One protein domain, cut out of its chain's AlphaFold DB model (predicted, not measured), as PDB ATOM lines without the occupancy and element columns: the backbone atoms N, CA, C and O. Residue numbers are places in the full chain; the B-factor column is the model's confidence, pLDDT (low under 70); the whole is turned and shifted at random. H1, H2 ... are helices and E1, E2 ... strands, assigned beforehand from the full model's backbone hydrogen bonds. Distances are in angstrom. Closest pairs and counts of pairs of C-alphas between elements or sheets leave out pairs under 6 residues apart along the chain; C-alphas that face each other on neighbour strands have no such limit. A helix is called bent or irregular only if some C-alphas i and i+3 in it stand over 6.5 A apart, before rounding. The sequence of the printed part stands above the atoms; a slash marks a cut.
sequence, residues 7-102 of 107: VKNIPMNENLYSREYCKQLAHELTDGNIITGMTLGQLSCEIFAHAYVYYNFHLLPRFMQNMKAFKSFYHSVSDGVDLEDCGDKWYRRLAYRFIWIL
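Overview. This is residues 7 to 102 of the 107 residues of an uncharacterized protein of Lachnospiraceae bacterium YSD2013 (UniProt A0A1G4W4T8). A long kinked helix, H3, runs through the middle, with H1, H2, H5 and H6 packed round it and a small two-stranded sheet, E1 and E2, next to it through E2. H2 folds back along the first part of H3 as a helical hairpin, H6 crosses H3 on another side, H5 comes in from the far end to meet H3 and E2, and short H4 makes that far end. The printed part has 96 residues with six named helices and two named strands, in the order E1, H1, H2, H3, H4, H5, E2, H6; the sheet is antiparallel and the class is mostly helix. The whole is compact, with a radius of gyration of the C-alphas of 12.6 A, and elongated in outline, spanning 40 by 26 by 24 A.

Along the chain. Find C-alpha 7 at (121.837, 134.489, 172.719), where E1 begins; it holds residues 7 to 10, and its neighbour strand E2 holds residues 81 to 84. Look next for H3, residues 40 to 59, 27.8 A from C-alpha 40 at (121.177, 120.558, 166.163) to C-alpha 59. Before it come H1, residues 14 to 17, and H2, residues 19 to 31, 18.3 A long. After it come H4, residues 62 to 65, and H5, residues 68 to 77, 14.3 A long. H6, residues 90 to 101, runs 17.6 A to C-alpha 101 at (110.163, 120.712, 153.723).

Arrangement. Start at the sheet: E1 and E2 are antiparallel at 170 degrees, with N 81 and O 10 at 2.8 A and N 7 and O 83 at 2.9 A, within hydrogen-bond range. From E2 go to the hub, H3: their closest C-alphas, Val 81 and His 50, are 5.9 A apart. H3 has a kink of 45 degrees near residue 53 and is irregular, with C-alphas 55 and 58 7.5 A apart. H2 and H3 form a helical hairpin and touch at Cys 22 and Ser 44, 4.8 A, at a steep tilt of 41 degrees, opposite ways. H6 touches H3 at Tyr 96 and Ala 49, 5.4 A, only just about perpendicular at 72 degrees. H5 touches H3 at Val 77 and His 50, 5.6 A, also only just about perpendicular at 72 degrees. H1 touches H3 at Tyr 17 and Ala 51, 5.6 A. H4 is close to H5 but not clearly touching, at Gln 65 and Lys 71, 6.5 A. H5 and H6 are apart. In H2 and H5 every O i to N i+4 pair is within hydrogen-bond range, against 14 of 16 in H3 and 7 of 8 in H6; H1 and H4 are too short for such a pair.

Size, cuts and confidence. The two C-alphas farthest apart, Gly 32 and Phe 63, are 40.0 A apart. The printed part has no cut and no long link. The mean pLDDT of the printed part is 76.3; look for values under 70 at residues 85 to 98, among others.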
ATOM      1  N   VAL A   7     120.456 134.946 172.513       66.56
ATOM      2  CA  VAL A   7     121.837 134.489 172.719       66.56
ATOM      3  C   VAL A   7     122.742 134.984 171.609       66.56
ATOM      4  O   VAL A   7     123.885 135.373 171.851       66.56
ATOM      5  N   LYS A   8     122.242 134.953 170.374       74.69
ATOM      6  CA  LYS A   8     123.054 135.228 169.198       74.69
ATOM      7  C   LYS A   8     122.184 135.773 168.076       74.69
ATOM      8  O   LYS A   8     121.183 135.161 167.727       74.69
ATOM      9  N   ASN A   9     122.615 136.888 167.498       81.88
ATOM     10  CA  ASN A   9     122.156 137.330 166.188       81.88
ATOM     11  C   ASN A   9     123.219 136.932 165.155       81.88
ATOM     12  O   ASN A   9     124.417 137.166 165.368       81.88
ATOM     13  N   ILE A  10     122.791 136.281 164.076       83.12
ATOM     14  CA  ILE A  10     123.640 135.927 162.936       83.12
ATOM     15  C   ILE A  10     123.204 136.803 161.757       83.12
ATOM     16  O   ILE A  10     122.034 136.737 161.368       83.12
ATOM     17  N   PRO A  11     124.113 137.595 161.158       85.19
ATOM     18  CA  PRO A  11     123.781 138.419 160.003       85.19
ATOM     19  C   PRO A  11     123.241 137.572 158.852       85.19
ATOM     20  O   PRO A  11     123.790 136.509 158.546       85.19
ATOM     21  N   MET A  12     122.184 138.058 158.201       85.62
ATOM     22  CA  MET A  12     121.593 137.367 157.060       85.62
ATOM     23  C   MET A  12     122.602 137.264 155.910       85.62
ATOM     24  O   MET A  12     123.236 138.255 155.545       85.62
ATOM     25  N   ASN A  13     122.750 136.072 155.334       86.50
ATOM     26  CA  ASN A  13     123.576 135.845 154.153       86.50
ATOM     27  C   ASN A  13     123.007 134.707 153.289       86.50
ATOM     28  O   ASN A  13     122.215 133.890 153.762       86.50
ATOM     29  N   GLU A  14     123.445 134.634 152.032       84.81
ATOM     30  CA  GLU A  14     122.957 133.641 151.064       84.81
ATOM     31  C   GLU A  14     123.334 132.201 151.447       84.81
ATOM     32  O   GLU A  14     122.584 131.265 151.167       84.81
ATOM     33  N   ASN A  15     124.450 132.004 152.159       86.75
ATOM     34  CA  ASN A  15     124.861 130.681 152.632       86.75
ATOM     35  C   ASN A  15     123.860 130.101 153.641       86.75
ATOM     36  O   ASN A  15     123.684 128.886 153.681       86.75
ATOM     37  N   LEU A  16     123.138 130.936 154.404       86.06
ATOM     38  CA  LEU A  16     122.068 130.492 155.313       86.06
ATOM     39  C   LEU A  16     120.851 129.912 154.568       86.06
ATOM     40  O   LEU A  16     119.974 129.303 155.180       86.06
ATOM     41  N   TYR A  17     120.791 130.055 153.244       85.19
ATOM     42  CA  TYR A  17     119.807 129.368 152.413       85.19
ATOM     43  C   TYR A  17     120.245 127.940 152.023       85.19
ATOM     44  O   TYR A  17     119.464 127.171 151.462       85.19
ATOM     45  N   SER A  18     121.474 127.537 152.362       87.50
ATOM     46  CA  SER A  18     121.946 126.157 152.241       87.50
ATOM     47  C   SER A  18     121.673 125.370 153.521       87.50
ATOM     48  O   SER A  18     122.225 125.649 154.585       87.50
ATOM     49  N   ARG A  19     120.875 124.301 153.409       85.31
ATOM     50  CA  ARG A  19     120.602 123.385 154.530       85.31
ATOM     51  C   ARG A  19     121.876 122.755 155.101       85.31
ATOM     52  O   ARG A  19     121.911 122.452 156.290       85.31
ATOM     53  N   GLU A  20     122.890 122.517 154.272       88.38
ATOM     54  CA  GLU A  20     124.170 121.945 154.713       88.38
ATOM     55  C   GLU A  20     124.971 122.952 155.533       88.38
ATOM     56  O   GLU A  20     125.428 122.618 156.625       88.38
ATOM     57  N   TYR A  21     125.046 124.200 155.067       89.12
ATOM     58  CA  TYR A  21     125.703 125.277 155.804       89.12
ATOM     59  C   TYR A  21     125.001 125.548 157.140       89.12
ATOM     60  O   TYR A  21     125.654 125.626 158.176       89.12
ATOM     61  N   CYS A  22     123.663 125.572 157.165       89.94
ATOM     62  CA  CYS A  22     122.903 125.722 158.410       89.94
ATOM     63  C   CYS A  22     123.160 124.590 159.411       89.94
ATOM     64  O   CYS A  22     123.135 124.825 160.616       89.94
ATOM     65  N   LYS A  23     123.406 123.360 158.938       89.75
ATOM     66  CA  LYS A  23     123.805 122.245 159.808       89.75
ATOM     67  C   LYS A  23     125.212 122.440 160.360       89.75
ATOM     68  O   LYS A  23     125.401 122.235 161.552       89.75
ATOM     69  N   GLN A  24     126.173 122.838 159.526       91.31
ATOM     70  CA  GLN A  24     127.543 123.118 159.970       91.31
ATOM     71  C   GLN A  24     127.565 124.236 161.015       91.31
ATOM     72  O   GLN A  24     128.106 124.054 162.099       91.31
ATOM     73  N   LEU A  25     126.863 125.338 160.746       89.06
ATOM     74  CA  LEU A  25     126.743 126.450 161.680       89.06
ATOM     75  C   LEU A  25     126.043 126.037 162.982       89.06
ATOM     76  O   LEU A  25     126.445 126.454 164.063       89.06
ATOM     77  N   ALA A  26     125.020 125.178 162.906       87.88
ATOM     78  CA  ALA A  26     124.390 124.619 164.099       87.88
ATOM     79  C   ALA A  26     125.371 123.796 164.946       87.88
ATOM     80  O   ALA A  26     125.364 123.935 166.166       87.88
ATOM     81  N   HIS A  27     126.221 122.985 164.311       88.12
ATOM     82  CA  HIS A  27     127.286 122.257 165.000       88.12
ATOM     83  C   HIS A  27     128.255 123.205 165.703       88.12
ATOM     84  O   HIS A  27     128.468 123.053 166.899       88.12
ATOM     85  N   GLU A  28     128.753 124.234 165.016       87.69
ATOM     86  CA  GLU A  28     129.665 125.223 165.608       87.69
ATOM     87  C   GLU A  28     129.055 125.931 166.830       87.69
ATOM     88  O   GLU A  28     129.726 126.145 167.840       87.69
ATOM     89  N   LEU A  29     127.765 126.273 166.764       84.44
ATOM     90  CA  LEU A  29     127.054 126.954 167.850       84.44
ATOM     91  C   LEU A  29     126.806 126.043 169.060       84.44
ATOM     92  O   LEU A  29     126.861 126.514 170.199       84.44
ATOM     93  N   THR A  30     126.532 124.759 168.831       83.25
ATOM     94  CA  THR A  30     126.355 123.776 169.910       83.25
ATOM     95  C   THR A  30     127.698 123.364 170.516       83.25
ATOM     96  O   THR A  30     127.824 123.367 171.737       83.25
ATOM     97  N   ASP A  31     128.721 123.096 169.700       84.44
ATOM     98  CA  ASP A  31     130.064 122.716 170.161       84.44
ATOM     99  C   ASP A  31     130.738 123.858 170.938       84.44
ATOM    100  O   ASP A  31     131.442 123.631 171.922       84.44
ATOM    101  N   GLY A  32     130.462 125.108 170.553       80.81
ATOM    102  CA  GLY A  32     130.875 126.300 171.292       80.81
ATOM    103  C   GLY A  32     130.118 126.539 172.605       80.81
ATOM    104  O   GLY A  32     130.377 127.550 173.256       80.81
ATOM    105  N   ASN A  33     129.172 125.665 172.988       77.12
ATOM    106  CA  ASN A  33     128.242 125.842 174.114       77.12
ATOM    107  C   ASN A  33     127.508 127.196 174.094       77.12
ATOM    108  O   ASN A  33     127.146 127.729 175.142       77.12
ATOM    109  N   ILE A  34     127.297 127.770 172.903       78.50
ATOM    110  CA  ILE A  34     126.595 129.047 172.755       78.50
ATOM    111  C   ILE A  34     125.104 128.804 172.963       78.50
ATOM    112  O   ILE A  34     124.477 129.534 173.717       78.50
ATOM    113  N   ILE A  35     124.548 127.759 172.340       77.38
ATOM    114  CA  ILE A  35     123.147 127.367 172.524       77.38
ATOM    115  C   ILE A  35     123.080 125.942 173.050       77.38
ATOM    116  O   ILE A  35     123.587 125.017 172.417       77.38
ATOM    117  N   THR A  36     122.418 125.774 174.193       74.00
ATOM    118  CA  THR A  36     122.359 124.494 174.912       74.00
ATOM    119  C   THR A  36     120.939 123.939 175.004       74.00
ATOM    120  O   THR A  36     120.755 122.726 175.082       74.00
ATOM    121  N   GLY A  37     119.915 124.796 174.913       74.25
ATOM    122  CA  GLY A  37     118.510 124.397 175.029       74.25
ATOM    123  C   GLY A  37     117.851 123.862 173.749       74.25
ATOM    124  O   GLY A  37     116.643 123.619 173.741       74.25
ATOM    125  N   MET A  38     118.599 123.697 172.656       75.44
ATOM    126  CA  MET A  38     118.075 123.257 171.359       75.44
ATOM    127  C   MET A  38     118.921 122.144 170.751       75.44
ATOM    128  O   MET A  38     120.144 122.141 170.837       75.44
ATOM    129  N   THR A  39     118.261 121.207 170.072       82.94
ATOM    130  CA  THR A  39     118.966 120.180 169.293       82.94
ATOM    131  C   THR A  39     119.527 120.775 168.000       82.94
ATOM    132  O   THR A  39     118.939 121.695 167.431       82.94
ATOM    133  N   LEU A  40     120.594 120.181 167.461       83.88
ATOM    134  CA  LEU A  40     121.177 120.558 166.163       83.88
ATOM    135  C   LEU A  40     120.135 120.646 165.038       83.88
ATOM    136  O   LEU A  40     120.169 121.549 164.201       83.88
ATOM    137  N   GLY A  41     119.172 119.719 165.029       82.94
ATOM    138  CA  GLY A  41     118.076 119.707 164.062       82.94
ATOM    139  C   GLY A  41     117.107 120.879 164.228       82.94
ATOM    140  O   GLY A  41     116.570 121.363 163.241       82.94
ATOM    141  N   GLN A  42     116.883 121.352 165.455       81.00
ATOM    142  CA  GLN A  42     116.058 122.535 165.711       81.00
ATOM    143  C   GLN A  42     116.801 123.810 165.314       81.00
ATOM    144  O   GLN A  42     116.226 124.628 164.605       81.00
ATOM    145  N   LEU A  43     118.080 123.919 165.683       84.44
ATOM    146  CA  LEU A  43     118.918 125.072 165.361       84.44
ATOM    147  C   LEU A  43     119.055 125.274 163.851       84.44
ATOM    148  O   LEU A  43     118.747 126.338 163.325       84.44
ATOM    149  N   SER A  44     119.477 124.226 163.138       87.38
ATOM    150  CA  SER A  44     119.677 124.285 161.683       87.38
ATOM    151  C   SER A  44     118.380 124.614 160.945       87.38
ATOM    152  O   SER A  44     118.393 125.360 159.966       87.38
ATOM    153  N   CYS A  45     117.256 124.098 161.442       84.19
ATOM    154  CA  CYS A  45     115.931 124.376 160.911       84.19
ATOM    155  C   CYS A  45     115.504 125.828 161.144       84.19
ATOM    156  O   CYS A  45     114.984 126.460 160.228       84.19
ATOM    157  N   GLU A  46     115.756 126.372 162.333       83.81
ATOM    158  CA  GLU A  46     115.475 127.768 162.653       83.81
ATOM    159  C   GLU A  46     116.317 128.719 161.797       83.81
ATOM    160  O   GLU A  46     115.754 129.580 161.123       83.81
ATOM    161  N   ILE A  47     117.634 128.499 161.715       87.69
ATOM    162  CA  ILE A  47     118.541 129.301 160.880       87.69
ATOM    163  C   ILE A  47     118.063 129.322 159.422       87.69
ATOM    164  O   ILE A  47     117.881 130.389 158.831       87.69
ATOM    165  N   PHE A  48     117.792 128.142 158.857       87.12
ATOM    166  CA  PHE A  48     117.298 128.028 157.488       87.12
ATOM    167  C   PHE A  48     115.931 128.691 157.311       87.12
ATOM    168  O   PHE A  48     115.690 129.337 156.299       87.12
ATOM    169  N   ALA A  49     115.020 128.550 158.273       82.38
ATOM    170  CA  ALA A  49     113.686 129.117 158.156       82.38
ATOM    171  C   ALA A  49     113.695 130.648 158.176       82.38
ATOM    172  O   ALA A  49     112.910 131.265 157.453       82.38
ATOM    173  N   HIS A  50     114.588 131.258 158.959       83.56
ATOM    174  CA  HIS A  50     114.787 132.706 158.940       83.56
ATOM    175  C   HIS A  50     115.289 133.180 157.578       83.56
ATOM    176  O   HIS A  50     114.664 134.054 156.975       83.56
ATOM    177  N   ALA A  51     116.334 132.544 157.044       85.44
ATOM    178  CA  ALA A  51     116.840 132.849 155.707       85.44
ATOM    179  C   ALA A  51     115.785 132.611 154.625       85.44
ATOM    180  O   ALA A  51     115.601 133.425 153.721       85.44
ATOM    181  N   TYR A  52     115.029 131.520 154.742       83.12
ATOM    182  CA  TYR A  52     114.006 131.193 153.771       83.12
ATOM    183  C   TYR A  52     112.914 132.239 153.721       83.12
ATOM    184  O   TYR A  52     112.555 132.688 152.634       83.12
ATOM    185  N   VAL A  53     112.414 132.656 154.881       79.50
ATOM    186  CA  VAL A  53     111.420 133.719 154.935       79.50
ATOM    187  C   VAL A  53     112.008 135.016 154.411       79.50
ATOM    188  O   VAL A  53     111.366 135.621 153.567       79.50
ATOM    189  N   TYR A  54     113.216 135.409 154.812       84.25
ATOM    190  CA  TYR A  54     113.840 136.637 154.318       84.25
ATOM    191  C   TYR A  54     113.874 136.700 152.782       84.25
ATOM    192  O   TYR A  54     113.375 137.653 152.189       84.25
ATOM    193  N   TYR A  55     114.365 135.642 152.132       82.69
ATOM    194  CA  TYR A  55     114.530 135.609 150.677       82.69
ATOM    195  C   TYR A  55     113.247 135.286 149.896       82.69
ATOM    196  O   TYR A  55     113.081 135.727 148.763       82.69
ATOM    197  N   ASN A  56     112.318 134.517 150.475       78.19
ATOM    198  CA  ASN A  56     111.145 134.001 149.754       78.19
ATOM    199  C   ASN A  56     109.833 134.637 150.202       78.19
ATOM    200  O   ASN A  56     108.787 134.283 149.662       78.19
ATOM    201  N   PHE A  57     109.841 135.585 151.146       75.12
ATOM    202  CA  PHE A  57     108.614 136.236 151.613       75.12
ATOM    203  C   PHE A  57     107.790 136.804 150.454       75.12
ATOM    204  O   PHE A  57     106.571 136.650 150.419       75.12
ATOM    205  N   HIS A  58     108.465 137.397 149.468       74.06
ATOM    206  CA  HIS A  58     107.839 137.966 148.276       74.06
ATOM    207  C   HIS A  58     107.240 136.906 147.338       74.06
ATOM    208  O   HIS A  58     106.277 137.194 146.629       74.06
ATOM    209  N   LEU A  59     107.785 135.685 147.357       73.44
ATOM    210  CA  LEU A  59     107.332 134.539 146.562       73.44
ATOM    211  C   LEU A  59     106.185 133.773 147.233       73.44
ATOM    212  O   LEU A  59     105.478 133.013 146.569       73.44
ATOM    213  N   LEU A  60     105.966 133.967 148.540       68.44
ATOM    214  CA  LEU A  60     104.838 133.352 149.234       68.44
ATOM    215  C   LEU A  60     103.505 133.884 148.683       68.44
ATOM    216  O   LEU A  60     103.393 135.071 148.371       68.44
ATOM    217  N   PRO A  61     102.449 133.055 148.617       70.81
ATOM    218  CA  PRO A  61     101.125 133.511 148.213       70.81
ATOM    219  C   PRO A  61     100.645 134.703 149.057       70.81
ATOM    220  O   PRO A  61     100.796 134.704 150.280       70.81
ATOM    221  N   ARG A  62      99.986 135.693 148.435       70.75
ATOM    222  CA  ARG A  62      99.503 136.917 149.118       70.75
ATOM    223  C   ARG A  62      98.667 136.646 150.374       70.75
ATOM    224  O   ARG A  62      98.699 137.445 151.307       70.75
ATOM    225  N   PHE A  63      97.924 135.537 150.424       67.31
ATOM    226  CA  PHE A  63      97.154 135.180 151.618       67.31
ATOM    227  C   PHE A  63      98.065 134.884 152.821       67.31
ATOM    228  O   PHE A  63      97.749 135.329 153.920       67.31
ATOM    229  N   MET A  64      99.216 134.228 152.615       67.00
ATOM    230  CA  MET A  64     100.207 133.988 153.670       67.00
ATOM    231  C   MET A  64     100.911 135.284 154.070       67.00
ATOM    232  O   MET A  64     101.038 135.554 155.260       67.00
ATOM    233  N   GLN A  65     101.279 136.135 153.105       66.94
ATOM    234  CA  GLN A  65     101.893 137.445 153.384       66.94
ATOM    235  C   GLN A  65     100.998 138.353 154.247       66.94
ATOM    236  O   GLN A  65     101.491 139.194 154.995       66.94
ATOM    237  N   ASN A  66      99.674 138.195 154.161       71.00
ATOM    238  CA  ASN A  66      98.711 138.963 154.950       71.00
ATOM    239  C   ASN A  66      98.406 138.360 156.329       71.00
ATOM    240  O   ASN A  66      97.768 139.023 157.150       71.00
ATOM    241  N   MET A  67      98.876 137.145 156.630       72.06
ATOM    242  CA  MET A  67      98.733 136.575 157.968       72.06
ATOM    243  C   MET A  67      99.602 137.360 158.958       72.06
ATOM    244  O   MET A  67     100.811 137.497 158.769       72.06
ATOM    245  N   LYS A  68      99.002 137.837 160.060       69.50
ATOM    246  CA  LYS A  68      99.720 138.575 161.122       69.50
ATOM    247  C   LYS A  68     100.954 137.824 161.628       69.50
ATOM    248  O   LYS A  68     101.978 138.449 161.875       69.50
ATOM    249  N   ALA A  69     100.865 136.495 161.727       63.47
ATOM    250  CA  ALA A  69     101.982 135.639 162.115       63.47
ATOM    251  C   ALA A  69     103.169 135.767 161.148       63.47
ATOM    252  O   ALA A  69     104.284 135.990 161.597       63.47
ATOM    253  N   PHE A  70     102.929 135.718 159.835       67.81
ATOM    254  CA  PHE A  70     103.979 135.837 158.821       67.81
ATOM    255  C   PHE A  70     104.560 137.248 158.725       67.81
ATOM    256  O   PHE A  70     105.762 137.374 158.542       67.81
ATOM    257  N   LYS A  71     103.757 138.307 158.903       70.81
ATOM    258  CA  LYS A  71     104.287 139.684 158.978       70.81
ATOM    259  C   LYS A  71     105.146 139.912 160.215       70.81
ATOM    260  O   LYS A  71     106.232 140.468 160.099       70.81
ATOM    261  N   SER A  72     104.672 139.471 161.383       69.50
ATOM    262  CA  SER A  72     105.460 139.535 162.618       69.50
ATOM    263  C   SER A  72     106.745 138.725 162.479       69.50
ATOM    264  O   SER A  72     107.782 139.154 162.965       69.50
ATOM    265  N   PHE A  73     106.672 137.583 161.793       69.38
ATOM    266  CA  PHE A  73     107.820 136.727 161.556       69.38
ATOM    267  C   PHE A  73     108.813 137.369 160.578       69.38
ATOM    268  O   PHE A  73     109.987 137.478 160.897       69.38
ATOM    269  N   TYR A  74     108.353 137.907 159.447       73.06
ATOM    270  CA  TYR A  74     109.205 138.649 158.512       73.06
ATOM    271  C   TYR A  74     109.928 139.819 159.194       73.06
ATOM    272  O   TYR A  74     111.121 140.010 158.994       73.06
ATOM    273  N   HIS A  75     109.230 140.564 160.054       72.69
ATOM    274  CA  HIS A  75     109.856 141.642 160.815       72.69
ATOM    275  C   HIS A  75     110.890 141.130 161.827       72.69
ATOM    276  O   HIS A  75     111.893 141.790 162.048       72.69
ATOM    277  N   SER A  76     110.689 139.940 162.406       68.06
ATOM    278  CA  SER A  76     111.688 139.335 163.298       68.06
ATOM    279  C   SER A  76     112.934 138.821 162.575       68.06
ATOM    280  O   SER A  76     113.964 138.681 163.218       68.06
ATOM    281  N   VAL A  77     112.855 138.549 161.265       72.44
ATOM    282  CA  VAL A  77     113.995 138.033 160.481       72.44
ATOM    283  C   VAL A  77     114.679 139.103 159.628       72.44
ATOM    284  O   VAL A  77     115.721 138.839 159.031       72.44
ATOM    285  N   SER A  78     114.110 140.313 159.536       69.19
ATOM    286  CA  SER A  78     114.696 141.401 158.740       69.19
ATOM    287  C   SER A  78     116.042 141.873 159.286       69.19
ATOM    288  O   SER A  78     116.870 142.345 158.511       69.19
ATOM    289  N   ASP A  79     116.266 141.691 160.589       70.12
ATOM    290  CA  ASP A  79     117.484 142.094 161.297       70.12
ATOM    291  C   ASP A  79     118.520 140.953 161.394       70.12
ATOM    292  O   ASP A  79     119.539 141.083 162.073       70.12
ATOM    293  N   GLY A  80     118.277 139.823 160.716       78.06
ATOM    294  CA  GLY A  80     119.126 138.630 160.749       78.06
ATOM    295  C   GLY A  80     118.444 137.425 161.392       78.06
ATOM    296  O   GLY A  80     117.230 137.396 161.577       78.06
ATOM    297  N   VAL A  81     119.236 136.400 161.707       79.75
ATOM    298  CA  VAL A  81     118.765 135.214 162.428       79.75
ATOM    299  C   VAL A  81     118.960 135.437 163.921       79.75
ATOM    300  O   VAL A  81     120.073 135.308 164.436       79.75
ATOM    301  N   ASP A  82     117.871 135.760 164.609       75.94
ATOM    302  CA  ASP A  82     117.834 135.836 166.067       75.94
ATOM    303  C   ASP A  82     117.610 134.440 166.663       75.94
ATOM    304  O   ASP A  82     116.546 133.844 166.484       75.94
ATOM    305  N   LEU A  83     118.615 133.939 167.388       73.56
ATOM    306  CA  LEU A  83     118.558 132.676 168.116       73.56
ATOM    307  C   LEU A  83     118.355 132.916 169.618       73.56
ATOM    308  O   LEU A  83     119.101 133.656 170.272       73.56
ATOM    309  N   GLU A  84     117.353 132.240 170.166       70.38
ATOM    310  CA  GLU A  84     116.915 132.324 171.559       70.38
ATOM    311  C   GLU A  84     117.238 131.016 172.309       70.38
ATOM    312  O   GLU A  84     116.930 129.928 171.815       70.38
ATOM    313  N   ASP A  85     117.870 131.087 173.494       55.31
ATOM    314  CA  ASP A  85     118.157 129.871 174.282       55.31
ATOM    315  C   ASP A  85     116.853 129.242 174.777       55.31
ATOM    316  O   ASP A  85     115.860 129.935 174.995       55.31
ATOM    317  N   CYS A  86     116.855 127.921 174.962       55.66
ATOM    318  CA  CYS A  86     115.664 127.107 175.262       55.66
ATOM    319  C   CYS A  86     114.616 127.023 174.143       55.66
ATOM    320  O   CYS A  86     113.626 126.301 174.292       55.66
ATOM    321  N   GLY A  87     114.890 127.641 172.993       52.12
ATOM    322  CA  GLY A  87     114.158 127.489 171.751       52.12
ATOM    323  C   GLY A  87     112.779 128.118 171.783       52.12
ATOM    324  O   GLY A  87     111.987 127.943 172.709       52.12
ATOM    325  N   ASP A  88     112.450 128.766 170.685       58.62
ATOM    326  CA  ASP A  88     111.222 129.513 170.557       58.62
ATOM    327  C   ASP A  88     109.937 128.740 170.853       58.62
ATOM    328  O   ASP A  88     109.866 127.503 170.777       58.62
ATOM    329  N   LYS A  89     108.886 129.517 171.144       62.81
ATOM    330  CA  LYS A  89     107.525 129.033 171.407       62.81
ATOM    331  C   LYS A  89     107.147 127.939 170.404       62.81
ATOM    332  O   LYS A  89     107.394 128.066 169.207       62.81
ATOM    333  N   TRP A  90     106.507 126.872 170.883       58.00
ATOM    334  CA  TRP A  90     106.189 125.647 170.126       58.00
ATOM    335  C   TRP A  90     105.647 125.873 168.697       58.00
ATOM    336  O   TRP A  90     105.939 125.086 167.796       58.00
ATOM    337  N   TYR A  91     104.905 126.960 168.464       58.41
ATOM    338  CA  TYR A  91     104.378 127.322 167.148       58.41
ATOM    339  C   TYR A  91     105.460 127.740 166.130       58.41
ATOM    340  O   TYR A  91     105.311 127.440 164.947       58.41
ATOM    341  N   ARG A  92     106.562 128.380 166.554       64.25
ATOM    342  CA  ARG A  92     107.710 128.715 165.687       64.25
ATOM    343  C   ARG A  92     108.434 127.447 165.252       64.25
ATOM    344  O   ARG A  92     108.669 127.264 164.065       64.25
ATOM    345  N   ARG A  93     108.631 126.492 166.168       65.56
ATOM    346  CA  ARG A  93     109.200 125.166 165.846       65.56
ATOM    347  C   ARG A  93     108.369 124.415 164.806       65.56
ATOM    348  O   ARG A  93     108.924 123.753 163.928       65.56
ATOM    349  N   LEU A  94     107.041 124.517 164.895       66.31
ATOM    350  CA  LEU A  94     106.138 123.925 163.911       66.31
ATOM    351  C   LEU A  94     106.286 124.612 162.545       66.31
ATOM    352  O   LEU A  94     106.457 123.928 161.538       66.31
ATOM    353  N   ALA A  95     106.291 125.948 162.516       65.69
ATOM    354  CA  ALA A  95     106.493 126.724 161.293       65.69
ATOM    355  C   ALA A  95     107.839 126.403 160.620       65.69
ATOM    356  O   ALA A  95     107.882 126.201 159.410       65.69
ATOM    357  N   TYR A  96     108.915 126.258 161.397       69.12
ATOM    358  CA  TYR A  96     110.242 125.904 160.883       69.12
ATOM    359  C   TYR A  96     110.269 124.526 160.254       69.12
ATOM    360  O   TYR A  96     110.777 124.368 159.149       69.12
ATOM    361  N   ARG A  97     109.639 123.537 160.894       68.94
ATOM    362  CA  ARG A  97     109.502 122.203 160.303       68.94
ATOM    363  C   ARG A  97     108.759 122.227 158.972       68.94
ATOM    364  O   ARG A  97     109.176 121.528 158.054       68.94
ATOM    365  N   PHE A  98     107.699 123.024 158.850       69.31
ATOM    366  CA  PHE A  98     107.010 123.189 157.569       69.31
ATOM    367  C   PHE A  98     107.917 123.842 156.525       69.31
ATOM    368  O   PHE A  98     108.016 123.332 155.413       69.31
ATOM    369  N   ILE A  99     108.629 124.913 156.891       72.12
ATOM    370  CA  ILE A  99     109.549 125.622 155.991       72.12
ATOM    371  C   ILE A  99     110.700 124.719 155.538       72.12
ATOM    372  O   ILE A  99     111.077 124.745 154.371       72.12
ATOM    373  N   TRP A 100     111.212 123.853 156.412       73.06
ATOM    374  CA  TRP A 100     112.286 122.922 156.076       73.06
ATOM    375  C   TRP A 100     111.929 121.971 154.930       73.06
ATOM    376  O   TRP A 100     112.818 121.568 154.184       73.06
ATOM    377  N   ILE A 101     110.650 121.620 154.773       74.12
ATOM    378  CA  ILE A 101     110.163 120.712 153.723       74.12
ATOM    379  C   ILE A 101     109.869 121.474 152.418       74.12
ATOM    380  O   ILE A 101     109.768 120.858 151.357       74.12
ATOM    381  N   LEU A 102     109.762 122.806 152.460       70.06
ATOM    382  CA  LEU A 102     109.487 123.594 151.263       70.06
ATOM    383  C   LEU A 102     110.647 123.509 150.254       70.06
ATOM    384  O   LEU A 102     111.821 123.408 150.640       70.06
TER     385      LEU A 102